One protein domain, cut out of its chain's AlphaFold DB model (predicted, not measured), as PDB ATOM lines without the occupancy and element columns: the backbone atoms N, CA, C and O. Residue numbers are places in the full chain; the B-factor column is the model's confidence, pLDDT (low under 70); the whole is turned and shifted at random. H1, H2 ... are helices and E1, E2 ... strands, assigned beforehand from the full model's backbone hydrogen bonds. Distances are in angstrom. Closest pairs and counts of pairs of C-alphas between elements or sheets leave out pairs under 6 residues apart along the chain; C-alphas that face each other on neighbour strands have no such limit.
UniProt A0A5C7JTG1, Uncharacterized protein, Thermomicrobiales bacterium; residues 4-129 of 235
ATOM      1  N   ASP A   4      -3.033   7.737 134.986       73.94
ATOM      2  CA  ASP A   4      -2.113   7.622 133.848       73.94
ATOM      3  C   ASP A   4      -1.769   8.999 133.249       73.94
ATOM      4  O   ASP A   4      -0.603   9.327 133.051       73.94
ATOM      5  N   THR A   5      -2.763   9.888 133.105       80.81
ATOM      6  CA  THR A   5      -2.539  11.246 132.563       80.81
ATOM      7  C   THR A   5      -1.692  12.148 133.466       80.81
ATOM      8  O   THR A   5      -1.100  13.118 132.988       80.81
ATOM      9  N   LEU A   6      -1.641  11.866 134.771       80.88
ATOM     10  CA  LEU A   6      -0.787  12.588 135.717       80.88
ATOM     11  C   LEU A   6       0.659  12.098 135.644       80.88
ATOM     12  O   LEU A   6       1.572  12.922 135.604       80.88
ATOM     13  N   SER A   7       0.851  10.779 135.587       85.81
ATOM     14  CA  SER A   7       2.172  10.162 135.447       85.81
ATOM     15  C   SER A   7       2.858  10.612 134.153       85.81
ATOM     16  O   SER A   7       4.005  11.061 134.185       85.81
ATOM     17  N   ASP A   8       2.126  10.606 133.038       88.75
ATOM     18  CA  ASP A   8       2.648  11.033 131.736       88.75
ATOM     19  C   ASP A   8       3.057  12.509 131.736       88.75
ATOM     20  O   ASP A   8       4.135  12.870 131.261       88.75
ATOM     21  N   ARG A   9       2.230  13.381 132.329       87.00
ATOM     22  CA  ARG A   9       2.549  14.810 132.463       87.00
ATOM     23  C   ARG A   9       3.768  15.051 133.343       87.00
ATOM     24  O   ARG A   9       4.587  15.908 133.012       87.00
ATOM     25  N   GLN A  10       3.897  14.314 134.443       89.56
ATOM     26  CA  GLN A  10       5.059  14.425 135.320       89.56
ATOM     27  C   GLN A  10       6.333  13.976 134.601       89.56
ATOM     28  O   GLN A  10       7.360  14.644 134.705       89.56
ATOM     29  N   HIS A  11       6.262  12.882 133.841       93.38
ATOM     30  CA  HIS A  11       7.382  12.404 133.040       93.38
ATOM     31  C   HIS A  11       7.806  13.445 131.994       93.38
ATOM     32  O   HIS A  11       8.969  13.841 131.967       93.38
ATOM     33  N   GLN A  12       6.853  13.974 131.218       92.81
ATOM     34  CA  GLN A  12       7.107  15.041 130.243       92.81
ATOM     35  C   GLN A  12       7.749  16.274 130.887       92.81
ATOM     36  O   GLN A  12       8.695  16.842 130.344       92.81
ATOM     37  N   LEU A  13       7.260  16.692 132.056       93.44
ATOM     38  CA  LEU A  13       7.820  17.836 132.762       93.44
ATOM     39  C   LEU A  13       9.252  17.572 133.244       93.44
ATOM     40  O   LEU A  13      10.100  18.448 133.101       93.44
ATOM     41  N   ASN A  14       9.540  16.379 133.769       94.62
ATOM     42  CA  ASN A  14      10.891  16.001 134.185       94.62
ATOM     43  C   ASN A  14      11.871  16.069 133.003       94.62
ATOM     44  O   ASN A  14      12.945  16.650 133.135       94.62
ATOM     45  N   THR A  15      11.468  15.572 131.830       96.25
ATOM     46  CA  THR A  15      12.241  15.694 130.584       96.25
ATOM     47  C   THR A  15      12.476  17.157 130.200       96.25
ATOM     48  O   THR A  15      13.569  17.531 129.787       96.25
ATOM     49  N   LEU A  16      11.476  18.027 130.351       96.50
ATOM     50  CA  LEU A  16      11.614  19.454 130.035       96.50
ATOM     51  C   LEU A  16      12.500  20.213 131.037       96.50
ATOM     52  O   LEU A  16      13.036  21.266 130.694       96.50
ATOM     53  N   LEU A  17      12.653  19.709 132.262       93.81
ATOM     54  CA  LEU A  17      13.496  20.311 133.299       93.81
ATOM     55  C   LEU A  17      14.967  19.894 133.209       93.81
ATOM     56  O   LEU A  17      15.808  20.515 133.859       93.81
ATOM     57  N   GLU A  18      15.281  18.875 132.413       96.00
ATOM     58  CA  GLU A  18      16.646  18.411 132.192       96.00
ATOM     59  C   GLU A  18      17.511  19.520 131.573       96.00
ATOM     60  O   GLU A  18      17.121  20.152 130.586       96.00
ATOM     61  N   VAL A  19      18.684  19.765 132.164       95.12
ATOM     62  CA  VAL A  19      19.670  20.720 131.642       95.12
ATOM     63  C   VAL A  19      20.511  20.025 130.581       95.12
ATOM     64  O   VAL A  19      21.313  19.145 130.894       95.12
ATOM     65  N   VAL A  20      20.342  20.459 129.338       97.19
ATOM     66  CA  VAL A  20      20.978  19.886 128.149       97.19
ATOM     67  C   VAL A  20      21.803  20.948 127.429       97.19
ATOM     68  O   VAL A  20      21.662  22.145 127.702       97.19
ATOM     69  N   ASP A  21      22.660  20.517 126.510       97.25
ATOM     70  CA  ASP A  21      23.334  21.435 125.599       97.25
ATOM     71  C   ASP A  21      22.296  22.028 124.636       97.25
ATOM     72  O   ASP A  21      21.439  21.317 124.098       97.25
ATOM     73  N   VAL A  22      22.342  23.345 124.411       95.62
ATOM     74  CA  VAL A  22      21.329  24.032 123.588       95.62
ATOM     75  C   VAL A  22      21.266  23.463 122.178       95.62
ATOM     76  O   VAL A  22      20.178  23.343 121.618       95.62
ATOM     77  N   ILE A  23      22.405  23.051 121.619       97.25
ATOM     78  CA  ILE A  23      22.462  22.442 120.290       97.25
ATOM     79  C   ILE A  23      21.585  21.185 120.181       97.25
ATOM     80  O   ILE A  23      20.933  20.987 119.156       97.25
ATOM     81  N   ASP A  24      21.515  20.372 121.236       97.75
ATOM     82  CA  ASP A  24      20.727  19.140 121.242       97.75
ATOM     83  C   ASP A  24      19.236  19.456 121.350       97.75
ATOM     84  O   ASP A  24      18.446  18.955 120.553       97.75
ATOM     85  N   ALA A  25      18.855  20.391 122.226       97.62
ATOM     86  CA  ALA A  25      17.474  20.871 122.309       97.62
ATOM     87  C   ALA A  25      16.992  21.518 120.994       97.62
ATOM     88  O   ALA A  25      15.837  21.352 120.600       97.62
ATOM     89  N   LEU A  26      17.864  22.246 120.283       98.06
ATOM     90  CA  LEU A  26      17.541  22.813 118.971       98.06
ATOM     91  C   LEU A  26      17.357  21.717 117.911       98.06
ATOM     92  O   LEU A  26      16.415  21.783 117.119       98.06
ATOM     93  N   ARG A  27      18.205  20.685 117.900       97.56
ATOM     94  CA  ARG A  27      18.053  19.534 116.991       97.56
ATOM     95  C   ARG A  27      16.770  18.750 117.262       97.56
ATOM     96  O   ARG A  27      16.068  18.416 116.312       97.56
ATOM     97  N   GLU A  28      16.430  18.520 118.530       96.38
ATOM     98  CA  GLU A  28      15.142  17.937 118.941       96.38
ATOM     99  C   GLU A  28      13.955  18.779 118.429       96.38
ATOM    100  O   GLU A  28      12.942  18.233 117.998       96.38
ATOM    101  N   ALA A  29      14.102  20.109 118.387       97.38
ATOM    102  CA  ALA A  29      13.119  21.031 117.813       97.38
ATOM    103  C   ALA A  29      13.081  21.047 116.266       97.38
ATOM    104  O   ALA A  29      12.360  21.862 115.677       97.38
ATOM    105  N   CYS A  30      13.807  20.138 115.609       97.88
ATOM    106  CA  CYS A  30      13.970  20.014 114.158       97.88
ATOM    107  C   CYS A  30      14.765  21.151 113.499       97.88
ATOM    108  O   CYS A  30      14.576  21.420 112.310       97.88
ATOM    109  N   PHE A  31      15.653  21.828 114.231       98.12
ATOM    110  CA  PHE A  31      16.639  22.691 113.585       98.12
ATOM    111  C   PHE A  31      17.615  21.848 112.747       98.12
ATOM    112  O   PHE A  31      18.057  20.777 113.163       98.12
ATOM    113  N   GLN A  32      17.986  22.359 111.577       97.88
ATOM    114  CA  GLN A  32      18.923  21.729 110.646       97.88
ATOM    115  C   GLN A  32      20.168  22.599 110.482       97.88
ATOM    116  O   GLN A  32      20.090  23.810 110.652       97.88
ATOM    117  N   ALA A  33      21.315  22.014 110.143       97.62
ATOM    118  CA  ALA A  33      22.514  22.805 109.863       97.62
ATOM    119  C   ALA A  33      22.297  23.726 108.649       97.62
ATOM    120  O   ALA A  33      21.742  23.292 107.635       97.62
ATOM    121  N   ASP A  34      22.750  24.979 108.737       95.06
ATOM    122  CA  ASP A  34      22.756  25.878 107.583       95.06
ATOM    123  C   ASP A  34      23.774  25.355 106.549       95.06
ATOM    124  O   ASP A  34      24.954  25.199 106.879       95.06
ATOM    125  N   PRO A  35      23.377  25.105 105.286       92.06
ATOM    126  CA  PRO A  35      24.300  24.621 104.260       92.06
ATOM    127  C   PRO A  35      25.439  25.603 103.945       92.06
ATOM    128  O   PRO A  35      26.469  25.189 103.416       92.06
ATOM    129  N   ARG A  36      25.271  26.899 104.236       93.69
ATOM    130  CA  ARG A  36      26.293  27.940 104.034       93.69
ATOM    131  C   ARG A  36      27.206  28.095 105.245       93.69
ATOM    132  O   ARG A  36      28.370  28.453 105.081       93.69
ATOM    133  N   TYR A  37      26.684  27.825 106.438       93.94
ATOM    134  CA  TYR A  37      27.387  27.992 107.707       93.94
ATOM    135  C   TYR A  37      27.102  26.789 108.616       93.94
ATOM    136  O   TYR A  37      26.214  26.870 109.457       93.94
ATOM    137  N   PRO A  38      27.849  25.674 108.504       90.06
ATOM    138  CA  PRO A  38      27.529  24.429 109.218       90.06
ATOM    139  C   PRO A  38      27.518  24.530 110.752       90.06
ATOM    140  O   PRO A  38      26.948  23.674 111.424       90.06
ATOM    141  N   SER A  39      28.157  25.561 111.314       91.88
ATOM    142  CA  SER A  39      28.111  25.887 112.745       91.88
ATOM    143  C   SER A  39      26.799  26.546 113.182       91.88
ATOM    144  O   SER A  39      26.535  26.638 114.376       91.88
ATOM    145  N   CYS A  40      26.005  27.036 112.234       96.56
ATOM    146  CA  CYS A  40      24.703  27.639 112.460       96.56
ATOM    147  C   CYS A  40      23.605  26.606 112.218       96.56
ATOM    148  O   CYS A  40      23.718  25.720 111.369       96.56
ATOM    149  N   LEU A  41      22.512  26.759 112.949       98.06
ATOM    150  CA  LEU A  41      21.312  25.967 112.787       98.06
ATOM    151  C   LEU A  41      20.161  26.851 112.303       98.06
ATOM    152  O   LEU A  41      20.036  28.005 112.702       98.06
ATOM    153  N   VAL A  42      19.292  26.293 111.473       97.31
ATOM    154  CA  VAL A  42      18.130  26.966 110.904       97.31
ATOM    155  C   VAL A  42      16.894  26.132 111.166       97.31
ATOM    156  O   VAL A  42      16.872  24.921 110.950       97.31
ATOM    157  N   TRP A  43      15.839  26.808 111.588       97.50
ATOM    158  CA  TRP A  43      14.505  26.252 111.681       97.50
ATOM    159  C   TRP A  43      13.546  27.053 110.824       97.50
ATOM    160  O   TRP A  43      13.632  28.280 110.740       97.50
ATOM    161  N   VAL A  44      12.626  26.344 110.181       95.56
ATOM    162  CA  VAL A  44      11.619  26.940 109.313       95.56
ATOM    163  C   VAL A  44      10.254  26.413 109.713       95.56
ATOM    164  O   VAL A  44       9.992  25.217 109.624       95.56
ATOM    165  N   GLY A  45       9.374  27.333 110.086       94.50
ATOM    166  CA  GLY A  45       7.963  27.069 110.300       94.50
ATOM    167  C   GLY A  45       7.121  27.834 109.292       94.50
ATOM    168  O   GLY A  45       7.399  28.993 108.988       94.50
ATOM    169  N   THR A  46       6.084  27.195 108.766       93.06
ATOM    170  CA  THR A  46       5.144  27.819 107.833       93.06
ATOM    171  C   THR A  46       3.751  27.853 108.437       93.06
ATOM    172  O   THR A  46       3.311  26.905 109.086       93.06
ATOM    173  N   CYS A  47       3.049  28.960 108.219       91.25
ATOM    174  CA  CYS A  47       1.645  29.104 108.567       91.25
ATOM    175  C   CYS A  47       0.959  29.919 107.470       91.25
ATOM    176  O   CYS A  47       1.360  31.044 107.188       91.25
ATOM    177  N   GLU A  48      -0.068  29.347 106.841       87.81
ATOM    178  CA  GLU A  48      -0.745  29.941 105.683       87.81
ATOM    179  C   GLU A  48       0.243  30.316 104.555       87.81
ATOM    180  O   GLU A  48       0.824  29.431 103.931       87.81
ATOM    181  N   GLN A  49       0.429  31.613 104.284       88.06
ATOM    182  CA  GLN A  49       1.352  32.147 103.272       88.06
ATOM    183  C   GLN A  49       2.605  32.792 103.882       88.06
ATOM    184  O   GLN A  49       3.380  33.421 103.162       88.06
ATOM    185  N   GLU A  50       2.798  32.664 105.195       90.31
ATOM    186  CA  GLU A  50       3.926  33.243 105.917       90.31
ATOM    187  C   GLU A  50       4.930  32.166 106.326       90.31
ATOM    188  O   GLU A  50       4.582  31.025 106.656       90.31
ATOM    189  N   LYS A  51       6.208  32.547 106.306       92.19
ATOM    190  CA  LYS A  51       7.329  31.686 106.674       92.19
ATOM    191  C   LYS A  51       8.129  32.343 107.788       92.19
ATOM    192  O   LYS A  51       8.774  33.361 107.563       92.19
ATOM    193  N   LEU A  52       8.144  31.718 108.959       93.75
ATOM    194  CA  LEU A  52       9.011  32.081 110.072       93.75
ATOM    195  C   LEU A  52      10.328  31.310 109.952       93.75
ATOM    196  O   LEU A  52      10.336  30.078 109.923       93.75
ATOM    197  N   VAL A  53      11.439  32.034 109.879       94.56
ATOM    198  CA  VAL A  53      12.796  31.487 109.849       94.56
ATOM    199  C   VAL A  53      13.496  31.878 111.137       94.56
ATOM    200  O   VAL A  53      13.538  33.055 111.479       94.56
ATOM    201  N   ILE A  54      14.061  30.905 111.843       96.00
ATOM    202  CA  ILE A  54      14.861  31.146 113.043       96.00
ATOM    203  C   ILE A  54      16.264  30.625 112.777       96.00
ATOM    204  O   ILE A  54      16.448  29.440 112.512       96.00
ATOM    205  N   ASN A  55      17.246  31.514 112.855       96.31
ATOM    206  CA  ASN A  55      18.658  31.183 112.750       96.31
ATOM    207  C   ASN A  55      19.247  31.167 114.156       96.31
ATOM    208  O   ASN A  55      19.045  32.114 114.915       96.31
ATOM    209  N   ALA A  56      19.970  30.112 114.498       97.56
ATOM    210  CA  ALA A  56      20.690  29.964 115.749       97.56
ATOM    211  C   ALA A  56      22.183  29.835 115.446       97.56
ATOM    212  O   ALA A  56      22.586  28.986 114.653       97.56
ATOM    213  N   ALA A  57      23.002  30.673 116.069       96.81
ATOM    214  CA  ALA A  57      24.444  30.679 115.876       96.81
ATOM    215  C   ALA A  57      25.168  30.715 117.229       96.81
ATOM    216  O   ALA A  57      24.694  31.390 118.147       96.81
ATOM    217  N   PRO A  58      26.319  30.038 117.360       95.06
ATOM    218  CA  PRO A  58      27.153  30.163 118.546       95.06
ATOM    219  C   PRO A  58      27.694  31.594 118.673       95.06
ATOM    220  O   PRO A  58      28.084  32.227 117.688       95.06
ATOM    221  N   TRP A  59      27.727  32.106 119.898       87.44
ATOM    222  CA  TRP A  59      28.159  33.453 120.247       87.44
ATOM    223  C   TRP A  59      28.798  33.469 121.641       87.44
ATOM    224  O   TRP A  59      28.091  33.466 122.637       87.44
ATOM    225  N   LEU A  60      30.135  33.526 121.714       77.12
ATOM    226  CA  LEU A  60      30.912  33.728 122.955       77.12
ATOM    227  C   LEU A  60      30.379  32.956 124.191       77.12
ATOM    228  O   LEU A  60      29.988  33.578 125.173       77.12
ATOM    229  N   PHE A  61      30.427  31.618 124.149       77.31
ATOM    230  CA  PHE A  61      29.930  30.685 125.191       77.31
ATOM    231  C   PHE A  61      28.401  30.627 125.373       77.31
ATOM    232  O   PHE A  61      27.910  30.010 126.319       77.31
ATOM    233  N   ASP A  62      27.659  31.262 124.469       89.38
ATOM    234  CA  ASP A  62      26.204  31.231 124.400       89.38
ATOM    235  C   ASP A  62      25.741  30.935 122.959       89.38
ATOM    236  O   ASP A  62      26.522  30.845 122.009       89.38
ATOM    237  N   TRP A  63      24.427  30.854 122.773       92.69
ATOM    238  CA  TRP A  63      23.746  30.773 121.487       92.69
ATOM    239  C   TRP A  63      22.898  32.015 121.254       92.69
ATOM    240  O   TRP A  63      22.056  32.382 122.076       92.69
ATOM    241  N   ARG A  64      23.073  32.636 120.089       94.38
ATOM    242  CA  ARG A  64      22.265  33.760 119.620       94.38
ATOM    243  C   ARG A  64      21.229  33.264 118.629       94.38
ATOM    244  O   ARG A  64      21.579  32.625 117.638       94.38
ATOM    245  N   LEU A  65      19.962  33.576 118.883       95.69
ATOM    246  CA  LEU A  65      18.855  33.239 118.000       95.69
ATOM    247  C   LEU A  65      18.242  34.508 117.423       95.69
ATOM    248  O   LEU A  65      17.927  35.442 118.159       95.69
ATOM    249  N   TYR A  66      18.054  34.508 116.109       93.50
ATOM    250  CA  TYR A  66      17.418  35.579 115.357       93.50
ATOM    251  C   TYR A  66      16.287  35.000 114.515       93.50
ATOM    252  O   TYR A  66      16.507  34.134 113.661       93.50
ATOM    253  N   ALA A  67      15.075  35.474 114.773       93.38
ATOM    254  CA  ALA A  67      13.881  35.084 114.052       93.38
ATOM    255  C   ALA A  67      13.433  36.203 113.118       93.38
ATOM    256  O   ALA A  67      13.330  37.352 113.542       93.38
ATOM    257  N   SER A  68      13.112  35.835 111.883       91.62
ATOM    258  CA  SER A  68      12.524  36.716 110.882       91.62
ATOM    259  C   SER A  68      11.324  36.043 110.228       91.62
ATOM    260  O   SER A  68      11.323  34.839 109.962       91.62
ATOM    261  N   CYS A  69      10.276  36.819 109.962       89.62
ATOM    262  CA  CYS A  69       9.126  36.352 109.201       89.62
ATOM    263  C   CYS A  69       9.161  36.913 107.778       89.62
ATOM    264  O   CYS A  69       9.350  38.110 107.567       89.62
ATOM    265  N   VAL A  70       8.956  36.041 106.794       82.19
ATOM    266  CA  VAL A  70       8.786  36.398 105.389       82.19
ATOM    267  C   VAL A  70       7.303  36.254 105.051       82.19
ATOM    268  O   VAL A  70       6.778  35.142 104.970       82.19
ATOM    269  N   GLY A  71       6.634  37.396 104.872       76.38
ATOM    270  CA  GLY A  71       5.202  37.517 104.588       76.38
ATOM    271  C   GLY A  71       4.874  38.802 103.813       76.38
ATOM    272  O   GLY A  71       5.766  39.466 103.285       76.38
ATOM    273  N   ARG A  72       3.587  39.172 103.715       57.44
ATOM    274  CA  ARG A  72       3.142  40.252 102.806       57.44
ATOM    275  C   ARG A  72       3.550  41.668 103.242       57.44
ATOM    276  O   ARG A  72       3.699  42.505 102.355       57.44
ATOM    277  N   ARG A  73       3.681  41.976 104.546       54.50
ATOM    278  CA  ARG A  73       3.861  43.374 105.015       54.50
ATOM    279  C   ARG A  73       4.593  43.609 106.348       54.50
ATOM    280  O   ARG A  73       4.579  44.746 106.817       54.50
ATOM    281  N   THR A  74       5.252  42.634 106.970       54.47
ATOM    282  CA  THR A  74       5.904  42.899 108.269       54.47
ATOM    283  C   THR A  74       7.197  42.121 108.418       54.47
ATOM    284  O   THR A  74       7.217  40.908 108.248       54.47
ATOM    285  N   TRP A  75       8.267  42.849 108.726       56.50
ATOM    286  CA  TRP A  75       9.532  42.295 109.176       56.50
ATOM    287  C   TRP A  75       9.522  42.417 110.697       56.50
ATOM    288  O   TRP A  75       9.574  43.524 111.234       56.50
ATOM    289  N   THR A  76       9.342  41.299 111.389       62.47
ATOM    290  CA  THR A  76       9.448  41.259 112.846       62.47
ATOM    291  C   THR A  76      10.727  40.528 113.190       62.47
ATOM    292  O   THR A  76      10.876  39.357 112.847       62.47
ATOM    293  N   ASP A  77      11.625  41.249 113.850       75.19
ATOM    294  CA  ASP A  77      12.896  40.728 114.323       75.19
ATOM    295  C   ASP A  77      12.770  40.417 115.807       75.19
ATOM    296  O   ASP A  77      12.614  41.313 116.640       75.19
ATOM    297  N   HIS A  78      12.819  39.130 116.135       83.06
ATOM    298  CA  HIS A  78      12.971  38.687 117.514       83.06
ATOM    299  C   HIS A  78      14.376  38.140 117.698       83.06
ATOM    300  O   HIS A  78      14.765  37.169 117.052       83.06
ATOM    301  N   GLU A  79      15.116  38.749 118.617       88.75
ATOM    302  CA  GLU A  79      16.449  38.305 118.991       88.75
ATOM    303  C   GLU A  79      16.479  37.914 120.468       88.75
ATOM    304  O   GLU A  79      15.930  38.616 121.321       88.75
ATOM    305  N   PHE A  80      17.118  36.788 120.776       89.00
ATOM    306  CA  PHE A  80      17.381  36.383 122.151       89.00
ATOM    307  C   PHE A  80      18.633  35.514 122.253       89.00
ATOM    308  O   PHE A  80      19.074  34.890 121.287       89.00
ATOM    309  N   MET A  81      19.188  35.479 123.461       89.19
ATOM    310  CA  MET A  81      20.351  34.674 123.819       89.19
ATOM    311  C   MET A  81      19.920  33.485 124.676       89.19
ATOM    312  O   MET A  81      18.999  33.597 125.494       89.19
ATOM    313  N   LEU A  82      20.603  32.359 124.510       86.00
ATOM    314  CA  LEU A  82      20.504  31.183 125.364       86.00
ATOM    315  C   LEU A  82      21.911  30.788 125.828       86.00
ATOM    316  O   LEU A  82      22.798  30.743 124.985       86.00
ATOM    317  N   PRO A  83      22.128  30.463 127.113       86.56
ATOM    318  CA  PRO A  83      23.404  29.904 127.558       86.56
ATOM    319  C   PRO A  83      23.728  28.593 126.845       86.56
ATOM    320  O   PRO A  83      22.794  27.878 126.495       86.56
ATOM    321  N   ASP A  84      25.004  28.213 126.717       87.44
ATOM    322  CA  ASP A  84      25.405  26.933 126.092       87.44
ATOM    323  C   ASP A  84      24.671  25.708 126.665       87.44
ATOM    324  O   ASP A  84      24.382  24.751 125.943       87.44
ATOM    325  N   ARG A  85      24.323  25.761 127.958       90.69
ATOM    326  CA  ARG A  85      23.563  24.724 128.662       90.69
ATOM    327  C   ARG A  85      22.389  25.325 129.409       90.69
ATOM    328  O   ARG A  85      22.556  26.231 130.227       90.69
ATOM    329  N   VAL A  86      21.194  24.792 129.180       91.69
ATOM    330  CA  VAL A  86      19.977  25.276 129.837       91.69
ATOM    331  C   VAL A  86      18.912  24.188 129.896       91.69
ATOM    332  O   VAL A  86      19.024  23.157 129.239       91.69
ATOM    333  N   ALA A  87      17.871  24.394 130.705       93.19
ATOM    334  CA  ALA A  87      16.729  23.487 130.725       93.19
ATOM    335  C   ALA A  87      16.136  23.347 129.312       93.19
ATOM    336  O   ALA A  87      15.784  24.358 128.695       93.19
ATOM    337  N   ARG A  88      15.977  22.107 128.831       97.50
ATOM    338  CA  ARG A  88      15.406  21.776 127.512       97.50
ATOM    339  C   ARG A  88      14.119  22.558 127.245       97.50
ATOM    340  O   ARG A  88      13.949  23.193 126.205       97.50
ATOM    341  N   GLY A  89      13.228  22.578 128.231       96.00
ATOM    342  CA  GLY A  89      11.948  23.264 128.154       96.00
ATOM    343  C   GLY A  89      12.055  24.781 128.002       96.00
ATOM    344  O   GLY A  89      11.156  25.367 127.405       96.00
ATOM    345  N   LEU A  90      13.141  25.426 128.455       93.19
ATOM    346  CA  LEU A  90      13.344  26.862 128.237       93.19
ATOM    347  C   LEU A  90      13.620  27.170 126.764       93.19
ATOM    348  O   LEU A  90      13.067  28.140 126.242       93.19
ATOM    349  N   VAL A  91      14.426  26.343 126.090       97.00
ATOM    350  CA  VAL A  91      14.685  26.473 124.647       97.00
ATOM    351  C   VAL A  91      13.362  26.383 123.889       97.00
ATOM    352  O   VAL A  91      12.987  27.308 123.169       97.00
ATOM    353  N   LEU A  92      12.591  25.320 124.138       97.81
ATOM    354  CA  LEU A  92      11.291  25.108 123.494       97.81
ATOM    355  C   LEU A  92      10.278  26.206 123.846       97.81
ATOM    356  O   LEU A  92       9.500  26.625 122.988       97.81
ATOM    357  N   GLN A  93      10.284  26.702 125.087       96.31
ATOM    358  CA  GLN A  93       9.440  27.819 125.505       96.31
ATOM    359  C   GLN A  93       9.761  29.074 124.691       96.31
ATOM    360  O   GLN A  93       8.834  29.711 124.197       96.31
ATOM    361  N   LYS A  94      11.043  29.420 124.523       94.75
ATOM    362  CA  LYS A  94      11.452  30.596 123.745       94.75
ATOM    363  C   LYS A  94      11.030  30.488 122.285       94.75
ATOM    364  O   LYS A  94      10.466  31.434 121.746       94.75
ATOM    365  N   LEU A  95      11.195  29.315 121.675       96.38
ATOM    366  CA  LEU A  95      10.710  29.057 120.316       96.38
ATOM    367  C   LEU A  95       9.179  29.180 120.219       96.38
ATOM    368  O   LEU A  95       8.662  29.795 119.288       96.38
ATOM    369  N   CYS A  96       8.443  28.666 121.211       95.31
ATOM    370  CA  CYS A  96       6.993  28.848 121.322       95.31
ATOM    371  C   CYS A  96       6.578  30.320 121.468       95.31
ATOM    372  O   CYS A  96       5.549  30.717 120.919       95.31
ATOM    373  N   GLU A  97       7.329  31.115 122.235       92.94
ATOM    374  CA  GLU A  97       7.097  32.553 122.415       92.94
ATOM    375  C   GLU A  97       7.259  33.293 121.084       92.94
ATOM    376  O   GLU A  97       6.365  34.048 120.711       92.94
ATOM    377  N   VAL A  98       8.323  33.006 120.325       93.31
ATOM    378  CA  VAL A  98       8.530  33.566 118.977       93.31
ATOM    379  C   VAL A  98       7.400  33.157 118.032       93.31
ATOM    380  O   VAL A  98       6.809  34.015 117.378       93.31
ATOM    381  N   TRP A  99       7.046  31.865 117.991       94.44
ATOM    382  CA  TRP A  99       5.949  31.378 117.149       94.44
ATOM    383  C   TRP A  99       4.637  32.095 117.454       94.44
ATOM    384  O   TRP A  99       3.959  32.541 116.540       94.44
ATOM    385  N   ARG A 100       4.268  32.227 118.733       92.31
ATOM    386  CA  ARG A 100       3.031  32.908 119.139       92.31
ATOM    387  C   ARG A 100       3.090  34.419 118.946       92.31
ATOM    388  O   ARG A 100       2.043  35.019 118.750       92.31
ATOM    389  N   GLY A 101       4.276  35.025 119.006       89.69
ATOM    390  CA  GLY A 101       4.468  36.429 118.651       89.69
ATOM    391  C   GLY A 101       4.063  36.692 117.203       89.69
ATOM    392  O   GLY A 101       3.330  37.641 116.940       89.69
ATOM    393  N   GLN A 102       4.455  35.792 116.296       90.44
ATOM    394  CA  GLN A 102       4.105  35.884 114.877       90.44
ATOM    395  C   GLN A 102       2.693  35.359 114.562       90.44
ATOM    396  O   GLN A 102       1.958  35.971 113.792       90.44
ATOM    397  N   PHE A 103       2.288  34.242 115.171       91.81
ATOM    398  CA  PHE A 103       1.026  33.541 114.910       91.81
ATOM    399  C   PHE A 103       0.212  33.333 116.205       91.81
ATOM    400  O   PHE A 103       0.070  32.202 116.685       91.81
ATOM    401  N   PRO A 104      -0.380  34.393 116.799       89.75
ATOM    402  CA  PRO A 104      -0.961  34.332 118.148       89.75
ATOM    403  C   PRO A 104      -2.093  33.319 118.335       89.75
ATOM    404  O   PRO A 104      -2.328  32.840 119.442       89.75
ATOM    405  N   ARG A 105      -2.819  33.010 117.255       92.12
ATOM    406  CA  ARG A 105      -4.004  32.138 117.269       92.12
ATOM    407  C   ARG A 105      -3.729  30.729 116.746       92.12
ATOM    408  O   ARG A 105      -4.653  29.925 116.682       92.12
ATOM    409  N   VAL A 106      -2.486  30.429 116.371       94.44
ATOM    410  CA  VAL A 106      -2.123  29.161 115.733       94.44
ATOM    411  C   VAL A 106      -1.319  28.313 116.703       94.44
ATOM    412  O   VAL A 106      -0.330  28.762 117.286       94.44
ATOM    413  N   THR A 107      -1.736  27.061 116.868       94.94
ATOM    414  CA  THR A 107      -1.020  26.099 117.705       94.94
ATOM    415  C   THR A 107       0.405  25.901 117.175       94.94
ATOM    416  O   THR A 107       0.565  25.614 115.989       94.94
ATOM    417  N   PRO A 108       1.441  26.006 118.027       95.31
ATOM    418  CA  PRO A 108       2.813  25.721 117.640       95.31
ATOM    419  C   PRO A 108       2.988  24.308 117.056       95.31
ATOM    420  O   PRO A 108       2.306  23.363 117.498       95.31
ATOM    421  N   PRO A 109       3.936  24.143 116.113       95.94
ATOM    422  CA  PRO A 109       4.340  22.844 115.592       95.94
ATOM    423  C   PRO A 109       4.706  21.869 116.709       95.94
ATOM    424  O   PRO A 109       5.183  22.272 117.771       95.94
ATOM    425  N   GLU A 110       4.483  20.580 116.462       95.75
ATOM    426  CA  GLU A 110       4.699  19.515 117.449       95.75
ATOM    427  C   GLU A 110       6.107  19.548 118.055       95.75
ATOM    428  O   GLU A 110       6.231  19.476 119.276       95.75
ATOM    429  N   SER A 111       7.133  19.799 117.232       95.50
ATOM    430  CA  SER A 111       8.540  19.830 117.657       95.50
ATOM    431  C   SER A 111       8.865  20.892 118.713       95.50
ATOM    432  O   SER A 111       9.845  20.753 119.436       95.50
ATOM    433  N   ILE A 112       8.045  21.941 118.845       96.44
ATOM    434  CA  ILE A 112       8.234  22.991 119.860       96.44
ATOM    435  C   ILE A 112       7.078  23.084 120.856       96.44
ATOM    436  O   ILE A 112       7.192  23.785 121.862       96.44
ATOM    437  N   ARG A 113       5.968  22.370 120.623       95.50
ATOM    438  CA  ARG A 113       4.722  22.485 121.398       95.50
ATOM    439  C   ARG A 113       4.912  22.204 122.886       95.50
ATOM    440  O   ARG A 113       4.272  22.856 123.709       95.50
ATOM    441  N   ALA A 114       5.817  21.294 123.245       95.31
ATOM    442  CA  ALA A 114       6.123  20.975 124.640       95.31
ATOM    443  C   ALA A 114       6.638  22.194 125.443       95.31
ATOM    444  O   ALA A 114       6.458  22.256 126.661       95.31
ATOM    445  N   GLY A 115       7.168  23.224 124.771       94.88
ATOM    446  CA  GLY A 115       7.522  24.504 125.389       94.88
ATOM    447  C   GLY A 115       6.347  25.223 126.064       94.88
ATOM    448  O   GLY A 115       6.554  26.010 126.988       94.88
ATOM    449  N   GLN A 116       5.103  24.931 125.667       94.75
ATOM    450  CA  GLN A 116       3.908  25.462 126.330       94.75
ATOM    451  C   GLN A 116       3.772  24.939 127.764       94.75
ATOM    452  O   GLN A 116       3.567  25.744 128.674       94.75
ATOM    453  N   LEU A 117       3.946  23.625 127.956       94.44
ATOM    454  CA  LEU A 117       3.879  22.966 129.262       94.44
ATOM    455  C   LEU A 117       4.967  23.507 130.192       94.44
ATOM    456  O   LEU A 117       4.689  23.863 131.337       94.44
ATOM    457  N   TYR A 118       6.194  23.648 129.683       93.88
ATOM    458  CA  TYR A 118       7.277  24.254 130.453       93.88
ATOM    459  C   TYR A 118       6.972  25.712 130.816       93.88
ATOM    460  O   TYR A 118       7.176  26.114 131.957       93.88
ATOM    461  N   GLY A 119       6.430  26.504 129.886       90.38
ATOM    462  CA  GLY A 119       6.036  27.887 130.159       90.38
ATOM    463  C   GLY A 119       4.938  28.002 131.225       90.38
ATOM    464  O   GLY A 119       4.983  28.907 132.058       90.38
ATOM    465  N   GLU A 120       3.962  27.092 131.231       91.88
ATOM    466  CA  GLU A 120       2.942  26.995 132.286       91.88
ATOM    467  C   GLU A 120       3.563  26.653 133.636       91.88
ATOM    468  O   GLU A 120       3.327  27.368 134.614       91.88
ATOM    469  N   PHE A 121       4.415  25.630 133.672       89.38
ATOM    470  CA  PHE A 121       5.157  25.256 134.868       89.38
ATOM    471  C   PHE A 121       6.023  26.410 135.384       89.38
ATOM    472  O   PHE A 121       5.974  26.723 136.567       89.38
ATOM    473  N   ALA A 122       6.774  27.090 134.517       83.62
ATOM    474  CA  ALA A 122       7.629  28.210 134.895       83.62
ATOM    475  C   ALA A 122       6.812  29.379 135.465       83.62
ATOM    476  O   ALA A 122       7.220  29.979 136.459       83.62
ATOM    477  N   ARG A 123       5.640  29.685 134.889       84.75
ATOM    478  CA  ARG A 123       4.715  30.688 135.445       84.75
ATOM    479  C   ARG A 123       4.177  30.266 136.809       84.75
ATOM    480  O   ARG A 123       4.166  31.082 137.724       84.75
ATOM    481  N   MET A 124       3.766  29.010 136.959       84.81
ATOM    482  CA  MET A 124       3.289  28.474 138.234       84.81
ATOM    483  C   MET A 124       4.394  28.493 139.296       84.81
ATOM    484  O   MET A 124       4.171  28.983 140.395       84.81
ATOM    485  N   LYS A 125       5.607  28.057 138.947       78.06
ATOM    486  CA  LYS A 125       6.781  28.096 139.822       78.06
ATOM    487  C   LYS A 125       7.097  29.520 140.267       78.06
ATOM    488  O   LYS A 125       7.315  29.723 141.450       78.06
ATOM    489  N   ARG A 126       7.064  30.503 139.358       74.00
ATOM    490  CA  ARG A 126       7.246  31.924 139.712       74.00
ATOM    491  C   ARG A 126       6.136  32.457 140.614       74.00
ATOM    492  O   ARG A 126       6.410  33.309 141.436       74.00
ATOM    493  N   ARG A 127       4.898  31.975 140.482       76.44
ATOM    494  CA  ARG A 127       3.810  32.353 141.400       76.44
ATOM    495  C   ARG A 127       3.994  31.747 142.792       76.44
ATOM    496  O   ARG A 127       3.712  32.409 143.774       76.44
ATOM    497  N   LEU A 128       4.456  30.498 142.867       77.88
ATOM    498  CA  LEU A 128       4.671  29.787 144.133       77.88
ATOM    499  C   LEU A 128       5.965  30.206 144.840       77.88
ATOM    500  O   LEU A 128       6.069  30.107 146.055       77.88
ATOM    501  N   ASN A 129       6.967  30.621 144.069       72.38
ATOM    502  CA  ASN A 129       8.254  31.089 144.551       72.38
ATOM    503  C   ASN A 129       8.767  32.177 143.589       72.38
ATOM    504  O   ASN A 129       9.511  31.868 142.648       72.38
TER     505      ASN A 129
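Overview. This is residues 4 to 129 of the 235 residues of an uncharacterized protein of Thermomicrobiales bacterium (UniProt A0A5C7JTG1). A twisted wall of four antiparallel strands, E2 to E5, has the helix H3 packed slantwise over one face, with the short helix H2 near one end of it, while the other face is bare of named helices. On the side of H3 away from the sheet, H1 and H5 meet near the start of H3 and splay from there as a V, and the last residues of H5, 123 to 128, stick out with Asn 129; a small pair of strands, E1 and E6, lies where H1 leads to H2 and E5 leads to H3. The printed part has 126 residues, with five named helices and six named strands in the order H1 E1 H2 E2 E3 E4 E5 E6 H3 H4 H5; the large sheet has the order E2 E3 E4 E5, and the class is mixed, helices and strands. The whole is compact, with a radius of gyration of the C-alphas of 14.9 A and spans of 42 by 34 by 27 A.

Along the chain. H1, residues 4 to 17, begins at C-alpha 4 at (-2.113, 7.622, 133.848) and is 20.1 A long. E1, residues 19 to 21, is followed at once by H2, residues 22 to 28. After the long link of residues 29 to 40 come E2, residues 41 to 47, 20.4 A; E3, residues 50 to 59, 28.2 A; E4, residues 62 to 70, 26.3 A; and E5, residues 77 to 83, 20.1 A. E6, residues 85 to 87, leads into H3, residues 88 to 102, which begins at C-alpha 88 at (15.406, 21.776, 127.512) and is 22.1 A long. H4, residues 110 to 113, is short, and H5, residues 115 to 128, 19.7 A, ends at C-alpha 128 at (4.671, 29.787, 144.133).

Arrangement. E2 E3 E4 E5 form a meander, each strand the antiparallel neighbour of the one before, and each step is a hairpin. N 43 and O 54, at 2.9 A, are within hydrogen-bond range between E2 and E3, N 55 and O 66, at 2.8 A, between E3 and E4, and N 65 and O 80, at 2.9 A, between E4 and E5. H3 is on this sheet at a height over the sheet of 8.0 A, over E3 and E4, and on the local plane it runs slantwise to the strands, at 36 degrees to E3. H2 is on it too, at a height of 7.6 A, but over none of the strands. H3 is the hub, touching four other helices. It touches H5 through residues 115 to 119 of H5 alone, about perpendicular at 75 degrees, the closest C-alphas being those of Gln 93 and Gly 115, 3.8 A apart. H3 and H1 touch only at their ends, the C-alphas of Leu 16 and Gly 89 being closest at 4.3 A. H2 and H3 touch, closest at the C-alphas of Ala 25 and Arg 88, 5.7 A, and are only just about perpendicular at 71 degrees. H4 touches H3, with the C-alphas of Leu 92 and Ile 112 closest at 5.2 A. H1 touches H5 about perpendicular, at 87 degrees, with the C-alphas of Leu 16 and Tyr 118 closest at 6.5 A. E1 and E6 are antiparallel neighbours, with N 20 and O 86 within hydrogen-bond range at 3.0 A. In H1, H2, H3 and H5 every O i to N i+4 pair is within hydrogen-bond range; H4 is too short for such a pair.

Size, cuts and confidence. The two C-alphas farthest apart, those of Asp 4 and Arg 73, are 46.3 A apart. The printed part has no cut. The one long link, from H2 to E2, holds residues 32 to 33, which pair antiparallel with residues 41 to 42 of E2. The mean pLDDT of the printed part is 90.2, and residues 72 to 76, in the link from E4 to E5, are under 70.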